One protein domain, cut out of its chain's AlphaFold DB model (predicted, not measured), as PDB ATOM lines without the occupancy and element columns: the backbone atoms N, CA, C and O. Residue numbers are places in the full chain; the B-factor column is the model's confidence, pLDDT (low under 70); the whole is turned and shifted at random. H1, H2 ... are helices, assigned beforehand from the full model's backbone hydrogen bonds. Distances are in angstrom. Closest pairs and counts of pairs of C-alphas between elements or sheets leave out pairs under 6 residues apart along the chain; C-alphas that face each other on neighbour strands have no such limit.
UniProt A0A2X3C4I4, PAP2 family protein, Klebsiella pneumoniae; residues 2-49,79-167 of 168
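Overview. This is residues 2 to 49 and 79 to 167 of the 168 residues of the protein "PAP2 family protein" of Klebsiella pneumoniae (UniProt A0A2X3C4I4). A long helix, H2, runs along one side of a body of short, mostly crossed helices: H5 and H7 pack on it, and H6 and H8, crossed over each other, lie beyond H5. At the first end of H2 the helix H1 comes back with H4 packed on it, at the other end H3 turns off at a corner, and residues 90 to 110 make a wide loop with no named element. The printed part has 137 residues with eight named helices, H1 to H8 in that order, and no named strand; the class is all helix. It is compact, with a radius of gyration of the C-alphas of 15.3 A and a rounded outline of 38 by 36 by 30 A.

Arrangement. H2, residues 19 to 38, is the hub, touching four other helices. With residues 30 to 38 alone it touches H5, residues 111 to 115; the closest C-alphas, of Ala 34 and Ala 111, are 5.4 A apart. With residues 23 to 31 alone it touches H7, residues 147 to 154, closest at the C-alphas of Met 27 and Trp 152, 5.0 A, at a steep tilt of 64 degrees, opposite ways. H3, residues 40 to 49, and H2 touch only at the corner, about perpendicular at 78 degrees, closest at the C-alphas of Leu 37 and Arg 43, 5.8 A. H1, residues 2 to 13, and H2 form a helical hairpin and only just touch, with 3 pairs of C-alphas within 8 A, the closest those of Gly 8 and Val 22, 5.7 A. H1 touches H4, residues 81 to 89, at a steep tilt of 55 degrees; the closest C-alphas, of Ala 2 and Ser 87, are 5.4 A apart. H6, residues 124 to 134, touches H5, closest at the C-alphas of Glu 112 and Arg 128, 5.6 A. H6 also touches H8, residues 157 to 165, only just about perpendicular at 70.4 degrees, closest at the C-alphas of Leu 130 and Ala 160, 5.0 A. H2 and H8 are apart. Every O i to N i+4 pair is within hydrogen-bond range in H2, H6, H7 and H8; the counts are 6 of 8 in H1, 5 of 6 in H3, 4 of 5 in H4 and 0 of 1 in H5, where 2 of 2 O i to N i+3 pairs are within range.

Along the chain. H2 measures 29.0 A from C-alpha 19 at (89.570, 121.129, 114.921) to C-alpha 38 at (102.289, 113.076, 139.761). H1 measures 16.2 A, H6 15.6 A and H3 14.5 A. H8 ends at C-alpha 165 at (115.606, 129.793, 128.005).

Size, cuts and confidence. The C-alphas farthest apart, of Glu 48 and Gly 100, are 46.8 A apart. Residues 50 to 78 are not printed, with 25.0 A between C-alphas 49 and 79. The links from H4 to H5 and from H6 to H7 are long. The mean pLDDT of the printed part is 94.9, and no printed residue is under 70.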
ATOM      1  N   ALA A   2     105.984 120.354 118.314       90.00
ATOM      2  CA  ALA A   2     105.719 120.330 116.869       90.00
ATOM      3  C   ALA A   2     105.322 118.969 116.255       90.00
ATOM      4  O   ALA A   2     104.399 118.906 115.441       90.00
ATOM      5  N   ARG A   3     105.960 117.863 116.664       90.94
ATOM      6  CA  ARG A   3     105.598 116.523 116.166       90.94
ATOM      7  C   ARG A   3     104.170 116.122 116.553       90.94
ATOM      8  O   ARG A   3     103.435 115.627 115.705       90.94
ATOM      9  N   GLY A   4     103.766 116.382 117.798       93.19
ATOM     10  CA  GLY A   4     102.401 116.127 118.277       93.19
ATOM     11  C   GLY A   4     101.359 116.977 117.545       93.19
ATOM     12  O   GLY A   4     100.340 116.449 117.111       93.19
ATOM     13  N   ALA A   5     101.661 118.257 117.303       94.44
ATOM     14  CA  ALA A   5     100.809 119.146 116.509       94.44
ATOM     15  C   ALA A   5     100.552 118.596 115.094       94.44
ATOM     16  O   ALA A   5      99.412 118.580 114.637       94.44
ATOM     17  N   ARG A   6     101.584 118.068 114.414       94.44
ATOM     18  CA  ARG A   6     101.403 117.445 113.089       94.44
ATOM     19  C   ARG A   6     100.583 116.157 113.136       94.44
ATOM     20  O   ARG A   6      99.828 115.919 112.201       94.44
ATOM     21  N   TYR A   7     100.701 115.350 114.194       95.75
ATOM     22  CA  TYR A   7      99.837 114.176 114.370       95.75
ATOM     23  C   TYR A   7      98.367 114.563 114.533       95.75
ATOM     24  O   TYR A   7      97.511 113.919 113.940       95.75
ATOM     25  N   GLY A   8      98.062 115.616 115.295       96.75
ATOM     26  CA  GLY A   8      96.692 116.125 115.402       96.75
ATOM     27  C   GLY A   8      96.184 116.669 114.066       96.75
ATOM     28  O   GLY A   8      95.121 116.276 113.591       96.75
ATOM     29  N   TYR A   9      96.983 117.515 113.414       97.00
ATOM     30  CA  TYR A   9      96.619 118.131 112.139       97.00
ATOM     31  C   TYR A   9      96.405 117.115 111.015       97.00
ATOM     32  O   TYR A   9      95.489 117.276 110.212       97.00
ATOM     33  N   SER A  10      97.185 116.029 110.967       97.75
ATOM     34  CA  SER A  10      96.988 114.990 109.952       97.75
ATOM     35  C   SER A  10      95.607 114.339 110.045       97.75
ATOM     36  O   SER A  10      95.047 113.971 109.017       97.75
ATOM     37  N   ARG A  11      95.002 114.251 111.238       98.12
ATOM     38  CA  ARG A  11      93.633 113.730 111.407       98.12
ATOM     39  C   ARG A  11      92.565 114.669 110.851       98.12
ATOM     40  O   ARG A  11      91.536 114.180 110.392       98.12
ATOM     41  N   ILE A  12      92.835 115.974 110.833       97.81
ATOM     42  CA  ILE A  12      91.979 116.971 110.174       97.81
ATOM     43  C   ILE A  12      92.134 116.868 108.657       97.81
ATOM     44  O   ILE A  12      91.137 116.794 107.949       97.81
ATOM     45  N   VAL A  13      93.373 116.787 108.156       97.56
ATOM     46  CA  VAL A  13      93.653 116.635 106.714       97.56
ATOM     47  C   VAL A  13      93.015 115.365 106.146       97.56
ATOM     48  O   VAL A  13      92.482 115.386 105.043       97.56
ATOM     49  N   LEU A  14      93.020 114.271 106.909       98.12
ATOM     50  CA  LEU A  14      92.365 113.017 106.527       98.12
ATOM     51  C   LEU A  14      90.830 113.060 106.658       98.12
ATOM     52  O   LEU A  14      90.180 112.072 106.336       98.12
ATOM     53  N   GLY A  15      90.247 114.158 107.149       97.50
ATOM     54  CA  GLY A  15      88.798 114.332 107.277       97.50
ATOM     55  C   GLY A  15      88.148 113.486 108.374       97.50
ATOM     56  O   GLY A  15      86.941 113.273 108.343       97.50
ATOM     57  N   VAL A  16      88.927 112.980 109.335       98.19
ATOM     58  CA  VAL A  16      88.439 112.048 110.369       98.19
ATOM     59  C   VAL A  16      88.292 112.683 111.750       98.19
ATOM     60  O   VAL A  16      87.836 111.997 112.657       98.19
ATOM     61  N   HIS A  17      88.733 113.927 111.947       98.38
ATOM     62  CA  HIS A  17      88.543 114.718 113.171       98.38
ATOM     63  C   HIS A  17      88.331 116.189 112.797       98.38
ATOM     64  O   HIS A  17      88.996 116.703 111.897       98.38
ATOM     65  N   TYR A  18      87.464 116.885 113.525       98.06
ATOM     66  CA  TYR A  18      87.331 118.336 113.455       98.06
ATOM     67  C   TYR A  18      88.391 119.034 114.326       98.06
ATOM     68  O   TYR A  18      88.921 118.439 115.269       98.06
ATOM     69  N   PRO A  19      88.683 120.327 114.075       97.75
ATOM     70  CA  PRO A  19      89.570 121.129 114.921       97.75
ATOM     71  C   PRO A  19      89.271 121.040 116.424       97.75
ATOM     72  O   PRO A  19      90.190 120.902 117.230       97.75
ATOM     73  N   LEU A  20      87.986 121.069 116.801       97.38
ATOM     74  CA  LEU A  20      87.564 120.972 118.200       97.38
ATOM     75  C   LEU A  20      87.917 119.616 118.826       97.38
ATOM     76  O   LEU A  20      88.355 119.591 119.974       97.38
ATOM     77  N   ASP A  21      87.814 118.519 118.072       98.06
ATOM     78  CA  ASP A  21      88.167 117.179 118.556       98.06
ATOM     79  C   ASP A  21      89.663 117.102 118.884       98.06
ATOM     80  O   ASP A  21      90.065 116.570 119.920       98.06
ATOM     81  N   VAL A  22      90.503 117.689 118.027       98.19
ATOM     82  CA  VAL A  22      91.960 117.711 118.217       98.19
ATOM     83  C   VAL A  22      92.360 118.610 119.392       98.19
ATOM     84  O   VAL A  22      93.206 118.215 120.197       98.19
ATOM     85  N   ILE A  23      91.740 119.788 119.536       97.69
ATOM     86  CA  ILE A  23      91.970 120.679 120.686       97.69
ATOM     87  C   ILE A  23      91.554 119.977 121.984       97.69
ATOM     88  O   ILE A  23      92.344 119.931 122.929       97.69
ATOM     89  N   GLY A  24      90.354 119.393 122.023       97.50
ATOM     90  CA  GLY A  24      89.839 118.675 123.189       97.50
ATOM     91  C   GLY A  24      90.699 117.466 123.559       97.50
ATOM     92  O   GLY A  24      91.036 117.282 124.728       97.50
ATOM     93  N   SER A  25      91.142 116.685 122.569       97.56
ATOM     94  CA  SER A  25      92.046 115.549 122.782       97.56
ATOM     95  C   SER A  25      93.369 115.982 123.416       97.56
ATOM     96  O   SER A  25      93.817 115.362 124.381       97.56
ATOM     97  N   ARG A  26      93.965 117.089 122.948       97.62
ATOM     98  CA  ARG A  26      95.174 117.652 123.566       97.62
ATOM     99  C   ARG A  26      94.934 118.035 125.026       97.62
ATOM    100  O   ARG A  26      95.749 117.668 125.865       97.62
ATOM    101  N   MET A  27      93.832 118.725 125.331       97.56
ATOM    102  CA  MET A  27      93.494 119.120 126.706       97.56
ATOM    103  C   MET A  27      93.412 117.903 127.635       97.56
ATOM    104  O   MET A  27      94.001 117.896 128.716       97.56
ATOM    105  N   VAL A  28      92.713 116.850 127.197       97.44
ATOM    106  CA  VAL A  28      92.578 115.595 127.952       97.44
ATOM    107  C   VAL A  28      93.932 114.909 128.121       97.44
ATOM    108  O   VAL A  28      94.259 114.461 129.220       97.44
ATOM    109  N   ALA A  29      94.740 114.846 127.061       97.50
ATOM    110  CA  ALA A  29      96.058 114.227 127.103       97.50
ATOM    111  C   ALA A  29      97.006 114.961 128.060       97.50
ATOM    112  O   ALA A  29      97.648 114.318 128.885       97.50
ATOM    113  N   GLU A  30      97.068 116.293 128.007       97.94
ATOM    114  CA  GLU A  30      97.903 117.102 128.905       97.94
ATOM    115  C   GLU A  30      97.492 116.916 130.370       97.94
ATOM    116  O   GLU A  30      98.349 116.668 131.222       97.94
ATOM    117  N   ARG A  31      96.183 116.927 130.652       98.06
ATOM    118  CA  ARG A  31      95.639 116.668 131.991       98.06
ATOM    119  C   ARG A  31      95.977 115.266 132.494       98.06
ATOM    120  O   ARG A  31      96.401 115.113 133.638       98.06
ATOM    121  N   ASN A  32      95.832 114.246 131.651       98.31
ATOM    122  CA  ASN A  32      96.120 112.862 132.028       98.31
ATOM    123  C   ASN A  32      97.622 112.614 132.209       98.31
ATOM    124  O   ASN A  32      98.017 111.954 133.164       98.31
ATOM    125  N   VAL A  33      98.477 113.174 131.348       98.06
ATOM    126  CA  VAL A  33      99.935 113.087 131.521       98.06
ATOM    127  C   VAL A  33     100.353 113.789 132.810       98.06
ATOM    128  O   VAL A  33     101.153 113.234 133.557       98.06
ATOM    129  N   ALA A  34      99.790 114.960 133.122       98.44
ATOM    130  CA  ALA A  34     100.046 115.616 134.399       98.44
ATOM    131  C   ALA A  34      99.609 114.737 135.579       98.44
ATOM    132  O   ALA A  34     100.363 114.586 136.536       98.44
ATOM    133  N   HIS A  35      98.432 114.114 135.501       98.31
ATOM    134  CA  HIS A  35      97.952 113.185 136.521       98.31
ATOM    135  C   HIS A  35      98.927 112.015 136.738       98.31
ATOM    136  O   HIS A  35      99.434 111.850 137.846       98.31
ATOM    137  N   TYR A  36      99.269 111.269 135.684       98.31
ATOM    138  CA  TYR A  36     100.176 110.120 135.789       98.31
ATOM    139  C   TYR A  36     101.580 110.517 136.247       98.31
ATOM    140  O   TYR A  36     102.185 109.838 137.065       98.31
ATOM    141  N   LEU A  37     102.115 111.646 135.787       98.06
ATOM    142  CA  LEU A  37     103.442 112.097 136.208       98.06
ATOM    143  C   LEU A  37     103.510 112.528 137.683       98.06
ATOM    144  O   LEU A  37     104.622 112.626 138.220       98.06
ATOM    145  N   ASN A  38     102.373 112.807 138.323       98.31
ATOM    146  CA  ASN A  38     102.289 113.076 139.761       98.31
ATOM    147  C   ASN A  38     102.057 111.812 140.602       98.31
ATOM    148  O   ASN A  38     102.262 111.870 141.811       98.31
ATOM    149  N   ASP A  39     101.690 110.681 139.995       98.44
ATOM    150  CA  ASP A  39     101.616 109.395 140.688       98.44
ATOM    151  C   ASP A  39     103.041 108.873 140.986       98.44
ATOM    152  O   ASP A  39     103.827 108.657 140.052       98.44
ATOM    153  N   PRO A  40     103.408 108.651 142.266       97.94
ATOM    154  CA  PRO A  40     104.711 108.108 142.636       97.94
ATOM    155  C   PRO A  40     105.022 106.750 141.996       97.94
ATOM    156  O   PRO A  40     106.175 106.510 141.638       97.94
ATOM    157  N   HIS A  41     104.025 105.880 141.812       97.69
ATOM    158  CA  HIS A  41     104.221 104.563 141.204       97.69
ATOM    159  C   HIS A  41     104.542 104.690 139.715       97.69
ATOM    160  O   HIS A  41     105.528 104.130 139.236       97.69
ATOM    161  N   TYR A  42     103.766 105.495 138.988       97.94
ATOM    162  CA  TYR A  42     104.041 105.766 137.579       97.94
ATOM    163  C   TYR A  42     105.373 106.504 137.387       97.94
ATOM    164  O   TYR A  42     106.084 106.271 136.409       97.94
ATOM    165  N   ARG A  43     105.762 107.370 138.331       96.81
ATOM    166  CA  ARG A  43     107.032 108.101 138.267       96.81
ATOM    167  C   ARG A  43     108.249 107.175 138.255       96.81
ATOM    168  O   ARG A  43     109.224 107.506 137.580       96.81
ATOM    169  N   VAL A  44     108.200 106.042 138.957       97.94
ATOM    170  CA  VAL A  44     109.263 105.023 138.900       97.94
ATOM    171  C   VAL A  44     109.398 104.497 137.472       97.94
ATOM    172  O   VAL A  44     110.463 104.639 136.873       97.94
ATOM    173  N   LEU A  45     108.293 104.031 136.882       98.12
ATOM    174  CA  LEU A  45     108.261 103.497 135.514       98.12
ATOM    175  C   LEU A  45     108.714 104.531 134.473       98.12
ATOM    176  O   LEU A  45     109.459 104.216 133.546       98.12
ATOM    177  N   PHE A  46     108.295 105.788 134.631       97.00
ATOM    178  CA  PHE A  46     108.714 106.877 133.753       97.00
ATOM    179  C   PHE A  46     110.231 107.100 133.801       97.00
ATOM    180  O   PHE A  46     110.860 107.276 132.758       97.00
ATOM    181  N   ASN A  47     110.824 107.097 134.998       96.94
ATOM    182  CA  ASN A  47     112.264 107.288 135.159       96.94
ATOM    183  C   ASN A  47     113.054 106.106 134.583       96.94
ATOM    184  O   ASN A  47     114.034 106.331 133.876       96.94
ATOM    185  N   GLU A  48     112.597 104.872 134.801       98.31
ATOM    186  CA  GLU A  48     113.198 103.674 134.204       98.31
ATOM    187  C   GLU A  48     113.166 103.735 132.671       98.31
ATOM    188  O   GLU A  48     114.202 103.578 132.020       98.31
ATOM    189  N   ALA A  49     112.008 104.049 132.081       98.06
ATOM    190  CA  ALA A  49     111.861 104.189 130.633       98.06
ATOM    191  C   ALA A  49     112.731 105.324 130.069       98.06
ATOM    192  O   ALA A  49     113.346 105.183 129.007       98.06
ATOM    193  N   ARG A  79     113.207 121.837 113.855       82.00
ATOM    194  CA  ARG A  79     113.903 123.053 114.307       82.00
ATOM    195  C   ARG A  79     113.522 124.300 113.513       82.00
ATOM    196  O   ARG A  79     113.879 125.402 113.933       82.00
ATOM    197  N   ASP A  80     112.805 124.147 112.399       87.25
ATOM    198  CA  ASP A  80     112.353 125.272 111.584       87.25
ATOM    199  C   ASP A  80     111.459 126.221 112.416       87.25
ATOM    200  O   ASP A  80     110.500 125.764 113.048       87.25
ATOM    201  N   PRO A  81     111.734 127.541 112.441       85.62
ATOM    202  CA  PRO A  81     110.855 128.538 113.048       85.62
ATOM    203  C   PRO A  81     109.373 128.400 112.683       85.62
ATOM    204  O   PRO A  81     108.526 128.558 113.563       85.62
ATOM    205  N   ALA A  82     109.059 128.028 111.440       90.44
ATOM    206  CA  ALA A  82     107.694 127.817 110.969       90.44
ATOM    207  C   ALA A  82     106.967 126.709 111.748       90.44
ATOM    208  O   ALA A  82     105.745 126.743 111.888       90.44
ATOM    209  N   MET A  83     107.693 125.746 112.328       90.81
ATOM    210  CA  MET A  83     107.090 124.718 113.177       90.81
ATOM    211  C   MET A  83     106.590 125.266 114.515       90.81
ATOM    212  O   MET A  83     105.659 124.686 115.086       90.81
ATOM    213  N   ARG A  84     107.148 126.379 115.012       88.88
ATOM    214  CA  ARG A  84     106.610 127.077 116.191       88.88
ATOM    215  C   ARG A  84     105.285 127.750 115.861       88.88
ATOM    216  O   ARG A  84     104.316 127.551 116.591       88.88
ATOM    217  N   ASP A  85     105.225 128.460 114.737       91.62
ATOM    218  CA  ASP A  85     104.000 129.116 114.276       91.62
ATOM    219  C   ASP A  85     102.906 128.098 113.962       91.62
ATOM    220  O   ASP A  85     101.781 128.240 114.436       91.62
ATOM    221  N   PHE A  86     103.255 127.001 113.286       94.69
ATOM    222  CA  PHE A  86     102.345 125.883 113.056       94.69
ATOM    223  C   PHE A  86     101.834 125.278 114.369       94.69
ATOM    224  O   PHE A  86     100.632 125.085 114.535       94.69
ATOM    225  N   SER A  87     102.720 125.015 115.337       93.62
ATOM    226  CA  SER A  87     102.301 124.484 116.641       93.62
ATOM    227  C   SER A  87     101.319 125.426 117.330       93.62
ATOM    228  O   SER A  87     100.303 124.961 117.838       93.62
ATOM    229  N   ARG A  88     101.582 126.739 117.302       93.88
ATOM    230  CA  ARG A  88     100.697 127.766 117.864       93.88
ATOM    231  C   ARG A  88      99.351 127.820 117.140       93.88
ATOM    232  O   ARG A  88      98.328 127.859 117.814       93.88
ATOM    233  N   PHE A  89      99.345 127.757 115.810       95.75
ATOM    234  CA  PHE A  89      98.129 127.666 115.001       95.75
ATOM    235  C   PHE A  89      97.271 126.461 115.409       95.75
ATOM    236  O   PHE A  89      96.093 126.624 115.704       95.75
ATOM    237  N   THR A  90      97.852 125.261 115.541       96.56
ATOM    238  CA  THR A  90      97.081 124.047 115.896       96.56
ATOM    239  C   THR A  90      96.444 124.080 117.287       96.56
ATOM    240  O   THR A  90      95.612 123.235 117.606       96.56
ATOM    241  N   MET A  91      96.818 125.040 118.138       96.75
ATOM    242  CA  MET A  91      96.197 125.193 119.451       96.75
ATOM    243  C   MET A  91      94.787 125.792 119.379       96.75
ATOM    244  O   MET A  91      94.034 125.672 120.346       96.75
ATOM    245  N   THR A  92      94.458 126.478 118.280       96.44
ATOM    246  CA  THR A  92      93.215 127.248 118.115       96.44
ATOM    247  C   THR A  92      92.553 127.029 116.760       96.44
ATOM    248  O   THR A  92      91.345 127.218 116.658       96.44
ATOM    249  N   TYR A  93      93.319 126.642 115.735       96.81
ATOM    250  CA  TYR A  93      92.900 126.553 114.333       96.81
ATOM    251  C   TYR A  93      92.214 127.827 113.826       96.81
ATOM    252  O   TYR A  93      91.277 127.754 113.036       96.81
ATOM    253  N   ASP A  94      92.645 128.982 114.340       95.56
ATOM    254  CA  ASP A  94      92.053 130.301 114.082       95.56
ATOM    255  C   ASP A  94      90.533 130.372 114.312       95.56
ATOM    256  O   ASP A  94      89.836 131.229 113.766       95.56
ATOM    257  N   LEU A  95      90.007 129.491 115.170       96.69
ATOM    258  CA  LEU A  95      88.613 129.541 115.583       96.69
ATOM    259  C   LEU A  95      88.311 130.867 116.298       96.69
ATOM    260  O   LEU A  95      89.156 131.389 117.037       96.69
ATOM    261  N   PRO A  96      87.098 131.415 116.112       94.44
ATOM    262  CA  PRO A  96      86.743 132.718 116.647       94.44
ATOM    263  C   PRO A  96      86.770 132.726 118.176       94.44
ATOM    264  O   PRO A  96      86.333 131.781 118.835       94.44
ATOM    265  N   GLN A  97      87.248 133.836 118.735       92.62
ATOM    266  CA  GLN A  97      87.219 134.081 120.173       92.62
ATOM    267  C   GLN A  97      85.906 134.745 120.593       92.62
ATOM    268  O   GLN A  97      85.421 135.679 119.950       92.62
ATOM    269  N   GLN A  98      85.384 134.328 121.741       88.25
ATOM    270  CA  GLN A  98      84.367 135.058 122.477       88.25
ATOM    271  C   GLN A  98      84.982 136.284 123.157       88.25
ATOM    272  O   GLN A  98      85.989 136.199 123.863       88.25
ATOM    273  N   LYS A  99      84.341 137.437 122.963       86.06
ATOM    274  CA  LYS A  99      84.689 138.683 123.650       86.06
ATOM    275  C   LYS A  99      84.011 138.726 125.020       86.06
ATOM    276  O   LYS A  99      82.910 138.209 125.176       86.06
ATOM    277  N   GLY A 100      84.640 139.385 125.988       81.44
ATOM    278  CA  GLY A 100      84.064 139.603 127.316       81.44
ATOM    279  C   GLY A 100      85.110 139.571 128.428       81.44
ATOM    280  O   GLY A 100      86.299 139.423 128.139       81.44
ATOM    281  N   PRO A 101      84.687 139.718 129.696       77.00
ATOM    282  CA  PRO A 101      85.561 139.542 130.846       77.00
ATOM    283  C   PRO A 101      86.124 138.123 130.863       77.00
ATOM    284  O   PRO A 101      85.380 137.148 130.791       77.00
ATOM    285  N   GLN A 102      87.443 138.014 130.969       75.44
ATOM    286  CA  GLN A 102      88.131 136.732 131.015       75.44
ATOM    287  C   GLN A 102      88.783 136.600 132.387       75.44
ATOM    288  O   GLN A 102      89.606 137.452 132.744       75.44
ATOM    289  N   PRO A 103      88.414 135.592 133.193       77.19
ATOM    290  CA  PRO A 103      88.972 135.468 134.523       77.19
ATOM    291  C   PRO A 103      90.467 135.148 134.438       77.19
ATOM    292  O   PRO A 103      90.994 134.654 133.432       77.19
ATOM    293  N   ARG A 104      91.175 135.476 135.521       85.44
ATOM    294  CA  ARG A 104      92.600 135.179 135.628       85.44
ATOM    295  C   ARG A 104      92.799 133.671 135.495       85.44
ATOM    296  O   ARG A 104      92.101 132.892 136.140       85.44
ATOM    297  N   LEU A 105      93.776 133.280 134.678       93.50
ATOM    298  CA  LEU A 105      94.129 131.878 134.518       93.50
ATOM    299  C   LEU A 105      94.638 131.314 135.847       93.50
ATOM    300  O   LEU A 105      95.522 131.900 136.474       93.50
ATOM    301  N   GLN A 106      94.090 130.174 136.249       96.00
ATOM    302  CA  GLN A 106      94.519 129.439 137.433       96.00
ATOM    303  C   GLN A 106      95.168 128.141 136.972       96.00
ATOM    304  O   GLN A 106      94.594 127.430 136.155       96.00
ATOM    305  N   VAL A 107      96.369 127.855 137.467       97.94
ATOM    306  CA  VAL A 107      97.077 126.613 137.144       97.94
ATOM    307  C   VAL A 107      96.591 125.527 138.108       97.94
ATOM    308  O   VAL A 107      96.788 125.707 139.311       97.94
ATOM    309  N   PRO A 108      95.973 124.433 137.625       97.56
ATOM    310  CA  PRO A 108      95.594 123.308 138.467       97.56
ATOM    311  C   PRO A 108      96.808 122.750 139.202       97.56
ATOM    312  O   PRO A 108      97.922 122.725 138.666       97.56
ATOM    313  N   GLU A 109      96.592 122.293 140.430       96.44
ATOM    314  CA  GLU A 109      97.648 121.657 141.206       96.44
ATOM    315  C   GLU A 109      98.231 120.454 140.451       96.44
ATOM    316  O   GLU A 109      97.521 119.690 139.797       96.44
ATOM    317  N   GLY A 110      99.557 120.322 140.489       97.62
ATOM    318  CA  GLY A 110     100.284 119.257 139.809       97.62
ATOM    319  C   GLY A 110     100.512 119.490 138.313       97.62
ATOM    320  O   GLY A 110     101.369 118.817 137.741       97.62
ATOM    321  N   ALA A 111      99.847 120.449 137.655       98.62
ATOM    322  CA  ALA A 111     100.049 120.694 136.223       98.62
ATOM    323  C   ALA A 111     101.500 121.085 135.889       98.62
ATOM    324  O   ALA A 111     102.031 120.695 134.849       98.62
ATOM    325  N   GLU A 112     102.194 121.777 136.798       98.44
ATOM    326  CA  GLU A 112     103.597 122.173 136.639       98.44
ATOM    327  C   GLU A 112     104.572 121.002 136.477       98.44
ATOM    328  O   GLU A 112     105.715 121.215 136.056       98.44
ATOM    329  N   VAL A 113     104.136 119.774 136.776       98.56
ATOM    330  CA  VAL A 113     104.909 118.559 136.526       98.56
ATOM    331  C   VAL A 113     105.273 118.408 135.046       98.56
ATOM    332  O   VAL A 113     106.350 117.901 134.740       98.56
ATOM    333  N   LEU A 114     104.440 118.926 134.133       98.38
ATOM    334  CA  LEU A 114     104.655 118.872 132.681       98.38
ATOM    335  C   LEU A 114     105.911 119.627 132.225       98.38
ATOM    336  O   LEU A 114     106.443 119.356 131.153       98.38
ATOM    337  N   LEU A 115     106.400 120.567 133.037       98.25
ATOM    338  CA  LEU A 115     107.637 121.310 132.781       98.25
ATOM    339  C   LEU A 115     108.805 120.835 133.657       98.25
ATOM    340  O   LEU A 115     109.912 121.346 133.505       98.25
ATOM    341  N   LYS A 116     108.594 119.889 134.582       97.00
ATOM    342  CA  LYS A 116     109.590 119.497 135.593       97.00
ATOM    343  C   LYS A 116     110.871 118.955 134.962       97.00
ATOM    344  O   LYS A 116     111.943 119.447 135.280       97.00
ATOM    345  N   ASP A 117     110.755 117.985 134.059       94.06
ATOM    346  CA  ASP A 117     111.925 117.327 133.464       94.06
ATOM    347  C   ASP A 117     112.616 118.203 132.403       94.06
ATOM    348  O   ASP A 117     113.827 118.112 132.214       94.06
ATOM    349  N   ALA A 118     111.871 119.102 131.748       94.81
ATOM    350  CA  ALA A 118     112.419 120.047 130.771       94.81
ATOM    351  C   ALA A 118     113.081 121.280 131.420       94.81
ATOM    352  O   ALA A 118     113.969 121.883 130.824       94.81
ATOM    353  N   LEU A 119     112.641 121.664 132.626       97.38
ATOM    354  CA  LEU A 119     113.128 122.813 133.399       97.38
ATOM    355  C   LEU A 119     113.396 122.398 134.863       97.38
ATOM    356  O   LEU A 119     112.720 122.882 135.783       97.38
ATOM    357  N   PRO A 120     114.368 121.494 135.104       96.06
ATOM    358  CA  PRO A 120     114.570 120.871 136.415       96.06
ATOM    359  C   PRO A 120     115.091 121.837 137.483       96.06
ATOM    360  O   PRO A 120     114.859 121.623 138.668       96.06
ATOM    361  N   HIS A 121     115.754 122.917 137.070       96.56
ATOM    362  CA  HIS A 121     116.330 123.935 137.953       96.56
ATOM    363  C   HIS A 121     115.300 124.957 138.466       96.56
ATOM    364  O   HIS A 121     115.620 125.763 139.334       96.56
ATOM    365  N   LEU A 122     114.074 124.955 137.932       97.88
ATOM    366  CA  LEU A 122     113.019 125.863 138.381       97.88
ATOM    367  C   LEU A 122     112.229 125.270 139.554       97.88
ATOM    368  O   LEU A 122     112.032 124.058 139.656       97.88
ATOM    369  N   SER A 123     111.700 126.127 140.421       97.88
ATOM    370  CA  SER A 123     110.712 125.735 141.426       97.88
ATOM    371  C   SER A 123     109.343 125.462 140.788       97.88
ATOM    372  O   SER A 123     109.056 125.875 139.659       97.88
ATOM    373  N   ALA A 124     108.454 124.788 141.524       98.12
ATOM    374  CA  ALA A 124     107.066 124.592 141.094       98.12
ATOM    375  C   ALA A 124     106.367 125.934 140.803       98.12
ATOM    376  O   ALA A 124     105.733 126.089 139.761       98.12
ATOM    377  N   ALA A 125     106.560 126.937 141.666       98.12
ATOM    378  CA  ALA A 125     105.987 128.271 141.491       98.12
ATOM    379  C   ALA A 125     106.518 128.990 140.236       98.12
ATOM    380  O   ALA A 125     105.746 129.616 139.506       98.12
ATOM    381  N   GLN A 126     107.814 128.858 139.933       98.12
ATOM    382  CA  GLN A 126     108.403 129.414 138.711       98.12
ATOM    383  C   GLN A 126     107.829 128.745 137.454       98.12
ATOM    384  O   GLN A 126     107.457 129.441 136.511       98.12
ATOM    385  N   ARG A 127     107.666 127.414 137.454       98.56
ATOM    386  CA  ARG A 127     107.014 126.692 136.346       98.56
ATOM    387  C   ARG A 127     105.557 127.120 136.146       98.56
ATOM    388  O   ARG A 127     105.165 127.384 135.014       98.56
ATOM    389  N   ARG A 128     104.774 127.270 137.223       98.38
ATOM    390  CA  ARG A 128     103.391 127.789 137.148       98.38
ATOM    391  C   ARG A 128     103.349 129.213 136.593       98.38
ATOM    392  O   ARG A 128     102.507 129.519 135.755       98.38
ATOM    393  N   THR A 129     104.294 130.061 136.995       98.00
ATOM    394  CA  THR A 129     104.415 131.433 136.478       98.00
ATOM    395  C   THR A 129     104.669 131.449 134.971       98.00
ATOM    396  O   THR A 129     104.042 132.227 134.258       98.00
ATOM    397  N   LEU A 130     105.538 130.566 134.465       98.38
ATOM    398  CA  LEU A 130     105.744 130.415 133.021       98.38
ATOM    399  C   LEU A 130     104.445 130.013 132.321       98.38
ATOM    400  O   LEU A 130     104.060 130.677 131.368       98.38
ATOM    401  N   MET A 131     103.734 129.002 132.834       98.31
ATOM    402  CA  MET A 131     102.463 128.551 132.251       98.31
ATOM    403  C   MET A 131     101.422 129.670 132.156       98.31
ATOM    404  O   MET A 131     100.740 129.767 131.143       98.31
ATOM    405  N   VAL A 132     101.319 130.533 133.175       97.62
ATOM    406  CA  VAL A 132     100.418 131.698 133.147       97.62
ATOM    407  C   VAL A 132     100.870 132.723 132.110       97.62
ATOM    408  O   VAL A 132     100.061 133.175 131.304       97.62
ATOM    409  N   ASN A 133     102.156 133.073 132.104       97.38
ATOM    410  CA  ASN A 133     102.696 134.130 131.245       97.38
ATOM    411  C   ASN A 133     102.732 133.757 129.761       97.38
ATOM    412  O   ASN A 133     102.852 134.640 128.914       97.38
ATOM    413  N   THR A 134     102.671 132.467 129.441       97.38
ATOM    414  CA  THR A 134     102.744 131.974 128.061       97.38
ATOM    415  C   THR A 134     101.450 131.355 127.569       97.38
ATOM    416  O   THR A 134     101.390 130.919 126.418       97.38
ATOM    417  N   ALA A 135     100.421 131.306 128.413       96.81
ATOM    418  CA  ALA A 135      99.115 130.813 128.025       96.81
ATOM    419  C   ALA A 135      98.526 131.628 126.869       96.81
ATOM    420  O   ALA A 135      98.751 132.833 126.739       96.81
ATOM    421  N   LEU A 136      97.719 130.967 126.046       95.19
ATOM    422  CA  LEU A 136      96.949 131.645 125.014       95.19
ATOM    423  C   LEU A 136      95.991 132.689 125.618       95.19
ATOM    424  O   LEU A 136      95.568 132.559 126.780       95.19
ATOM    425  N   PRO A 137      95.586 133.696 124.821       93.06
ATOM    426  CA  PRO A 137      94.424 134.515 125.138       93.06
ATOM    427  C   PRO A 137      93.206 133.641 125.457       93.06
ATOM    428  O   PRO A 137      93.079 132.524 124.957       93.06
ATOM    429  N   ALA A 138      92.326 134.138 126.317       92.19
ATOM    430  CA  ALA A 138      91.082 133.450 126.634       92.19
ATOM    431  C   ALA A 138      90.018 133.679 125.544       92.19
ATOM    432  O   ALA A 138      90.223 134.462 124.619       92.19
ATOM    433  N   GLY A 139      88.873 133.009 125.677       91.81
ATOM    434  CA  GLY A 139      87.731 133.166 124.773       91.81
ATOM    435  C   GLY A 139      87.712 132.191 123.599       91.81
ATOM    436  O   GLY A 139      86.747 132.189 122.842       91.81
ATOM    437  N   TYR A 140      88.720 131.336 123.440       94.19
ATOM    438  CA  TYR A 140      88.665 130.273 122.440       94.19
ATOM    439  C   TYR A 140      87.652 129.178 122.824       94.19
ATOM    440  O   TYR A 140      87.347 128.986 124.007       94.19
ATOM    441  N   PRO A 141      87.136 128.416 121.843       94.19
ATOM    442  CA  PRO A 141      86.291 127.262 122.124       94.19
ATOM    443  C   PRO A 141      86.950 126.279 123.096       94.19
ATOM    444  O   PRO A 141      88.171 126.137 123.120       94.19
ATOM    445  N   LEU A 142      86.121 125.578 123.876       93.31
ATOM    446  CA  LEU A 142      86.522 124.628 124.924       93.31
ATOM    447  C   LEU A 142      87.199 125.243 126.163       93.31
ATOM    448  O   LEU A 142      87.476 124.505 127.103       93.31
ATOM    449  N   SER A 143      87.388 126.571 126.242       88.94
ATOM    450  CA  SER A 143      87.812 127.211 127.500       88.94
ATOM    451  C   SER A 143      86.784 127.016 128.625       88.94
ATOM    452  O   SER A 143      87.162 127.001 129.790       88.94
ATOM    453  N   GLY A 144      85.500 126.839 128.290       86.31
ATOM    454  CA  GLY A 144      84.444 126.526 129.254       86.31
ATOM    455  C   GLY A 144      84.287 127.561 130.375       86.31
ATOM    456  O   GLY A 144      84.671 128.725 130.234       86.31
ATOM    457  N   THR A 145      83.700 127.140 131.495       85.31
ATOM    458  CA  THR A 145      83.437 128.009 132.659       85.31
ATOM    459  C   THR A 145      84.245 127.624 133.896       85.31
ATOM    460  O   THR A 145      84.262 128.383 134.864       85.31
ATOM    461  N   THR A 146      84.941 126.483 133.879       90.88
ATOM    462  CA  THR A 146      85.747 126.027 135.018       90.88
ATOM    463  C   THR A 146      87.213 126.456 134.885       90.88
ATOM    464  O   THR A 146      87.731 126.542 133.767       90.88
ATOM    465  N   PRO A 147      87.930 126.682 136.006       92.00
ATOM    466  CA  PRO A 147      89.354 127.019 135.966       92.00
ATOM    467  C   PRO A 147      90.208 125.993 135.208       92.00
ATOM    468  O   PRO A 147      91.111 126.373 134.465       92.00
ATOM    469  N   GLU A 148      89.899 124.700 135.344       93.00
ATOM    470  CA  GLU A 148      90.625 123.626 134.661       93.00
ATOM    471  C   GLU A 148      90.425 123.660 133.144       93.00
ATOM    472  O   GLU A 148      91.404 123.588 132.403       93.00
ATOM    473  N   GLN A 149      89.182 123.800 132.667       92.69
ATOM    474  CA  GLN A 149      88.899 123.893 131.230       92.69
ATOM    475  C   GLN A 149      89.624 125.089 130.613       92.69
ATOM    476  O   GLN A 149      90.276 124.954 129.573       92.69
ATOM    477  N   GLN A 150      89.599 126.234 131.303       93.38
ATOM    478  CA  GLN A 150      90.309 127.423 130.852       93.38
ATOM    479  C   GLN A 150      91.816 127.195 130.804       93.38
ATOM    480  O   GLN A 150      92.464 127.608 129.847       93.38
ATOM    481  N   PHE A 151      92.386 126.531 131.807       97.00
ATOM    482  CA  PHE A 151      93.812 126.244 131.839       97.00
ATOM    483  C   PHE A 151      94.251 125.317 130.708       97.00
ATOM    484  O   PHE A 151      95.110 125.701 129.915       97.00
ATOM    485  N   TRP A 152      93.657 124.126 130.602       97.62
ATOM    486  CA  TRP A 152      94.097 123.110 129.642       97.62
ATOM    487  C   TRP A 152      93.906 123.558 128.195       97.62
ATOM    488  O   TRP A 152      94.718 123.236 127.336       97.62
ATOM    489  N   GLN A 153      92.874 124.355 127.905       96.12
ATOM    490  CA  GLN A 153      92.693 124.903 126.561       96.12
ATOM    491  C   GLN A 153      93.821 125.882 126.188       96.12
ATOM    492  O   GLN A 153      94.252 125.930 125.031       96.12
ATOM    493  N   ARG A 154      94.319 126.645 127.167       96.62
ATOM    494  CA  ARG A 154      95.244 127.767 126.961       96.62
ATOM    495  C   ARG A 154      96.710 127.407 127.194       96.62
ATOM    496  O   ARG A 154      97.575 128.203 126.829       96.62
ATOM    497  N   LEU A 155      97.003 126.251 127.788       97.81
ATOM    498  CA  LEU A 155      98.354 125.817 128.137       97.81
ATOM    499  C   LEU A 155      99.273 125.788 126.906       97.81
ATOM    500  O   LEU A 155      99.018 125.084 125.935       97.81
ATOM    501  N   ASN A 156     100.379 126.536 126.961       97.44
ATOM    502  CA  ASN A 156     101.406 126.540 125.918       97.44
ATOM    503  C   ASN A 156     102.773 126.138 126.489       97.44
ATOM    504  O   ASN A 156     103.564 126.987 126.909       97.44
ATOM    505  N   LEU A 157     103.056 124.833 126.486       97.12
ATOM    506  CA  LEU A 157     104.311 124.281 127.008       97.12
ATOM    507  C   LEU A 157     105.544 124.700 126.188       97.12
ATOM    508  O   LEU A 157     106.607 124.902 126.768       97.12
ATOM    509  N   SER A 158     105.410 124.865 124.863       94.12
ATOM    510  CA  SER A 158     106.529 125.308 124.009       94.12
ATOM    511  C   SER A 158     106.945 126.727 124.370       94.12
ATOM    512  O   SER A 158     108.113 126.979 124.648       94.12
ATOM    513  N   ALA A 159     105.972 127.640 124.448       96.19
ATOM    514  CA  ALA A 159     106.238 129.024 124.808       96.19
ATOM    515  C   ALA A 159     106.754 129.145 126.251       96.19
ATOM    516  O   ALA A 159     107.663 129.936 126.495       96.19
ATOM    517  N   ALA A 160     106.241 128.340 127.192       97.56
ATOM    518  CA  ALA A 160     106.741 128.296 128.569       97.56
ATOM    519  C   ALA A 160     108.227 127.911 128.624       97.56
ATOM    520  O   ALA A 160     109.017 128.573 129.300       97.56
ATOM    521  N   TRP A 161     108.617 126.868 127.885       96.12
ATOM    522  CA  TRP A 161     110.009 126.437 127.793       96.12
ATOM    523  C   TRP A 161     110.892 127.500 127.128       96.12
ATOM    524  O   TRP A 161     111.923 127.864 127.688       96.12
ATOM    525  N   GLU A 162     110.467 128.064 125.996       93.94
ATOM    526  CA  GLU A 162     111.203 129.118 125.283       93.94
ATOM    527  C   GLU A 162     111.398 130.379 126.138       93.94
ATOM    528  O   GLU A 162     112.479 130.967 126.147       93.94
ATOM    529  N   MET A 163     110.372 130.794 126.889       96.69
ATOM    530  CA  MET A 163     110.465 131.930 127.807       96.69
ATOM    531  C   MET A 163     111.479 131.675 128.929       96.69
ATOM    532  O   MET A 163     112.144 132.617 129.358       96.69
ATOM    533  N   ALA A 164     111.611 130.432 129.397       96.88
ATOM    534  CA  ALA A 164     112.600 130.071 130.407       96.88
ATOM    535  C   ALA A 164     114.035 130.157 129.870       96.88
ATOM    536  O   ALA A 164     114.903 130.668 130.571       96.88
ATOM    537  N   GLN A 165     114.272 129.731 128.623       92.31
ATOM    538  CA  GLN A 165     115.606 129.793 128.005       92.31
ATOM    539  C   GLN A 165     116.110 131.233 127.838       92.31
ATOM    540  O   GLN A 165     117.298 131.481 127.966       92.31
ATOM    541  N   LYS A 166     115.220 132.202 127.586       88.00
ATOM    542  CA  LYS A 166     115.587 133.625 127.422       88.00
ATOM    543  C   LYS A 166     115.952 134.342 128.728       88.00
ATOM    544  O   LYS A 166     116.348 135.502 128.686       88.00
ATOM    545  N   ARG A 167     115.708 133.710 129.879       74.31
ATOM    546  CA  ARG A 167     115.968 134.273 131.216       74.31
ATOM    547  C   ARG A 167     117.274 133.761 131.833       74.31
ATOM    548  O   ARG A 167     117.586 134.169 132.949       74.31
TER     549      ARG A 167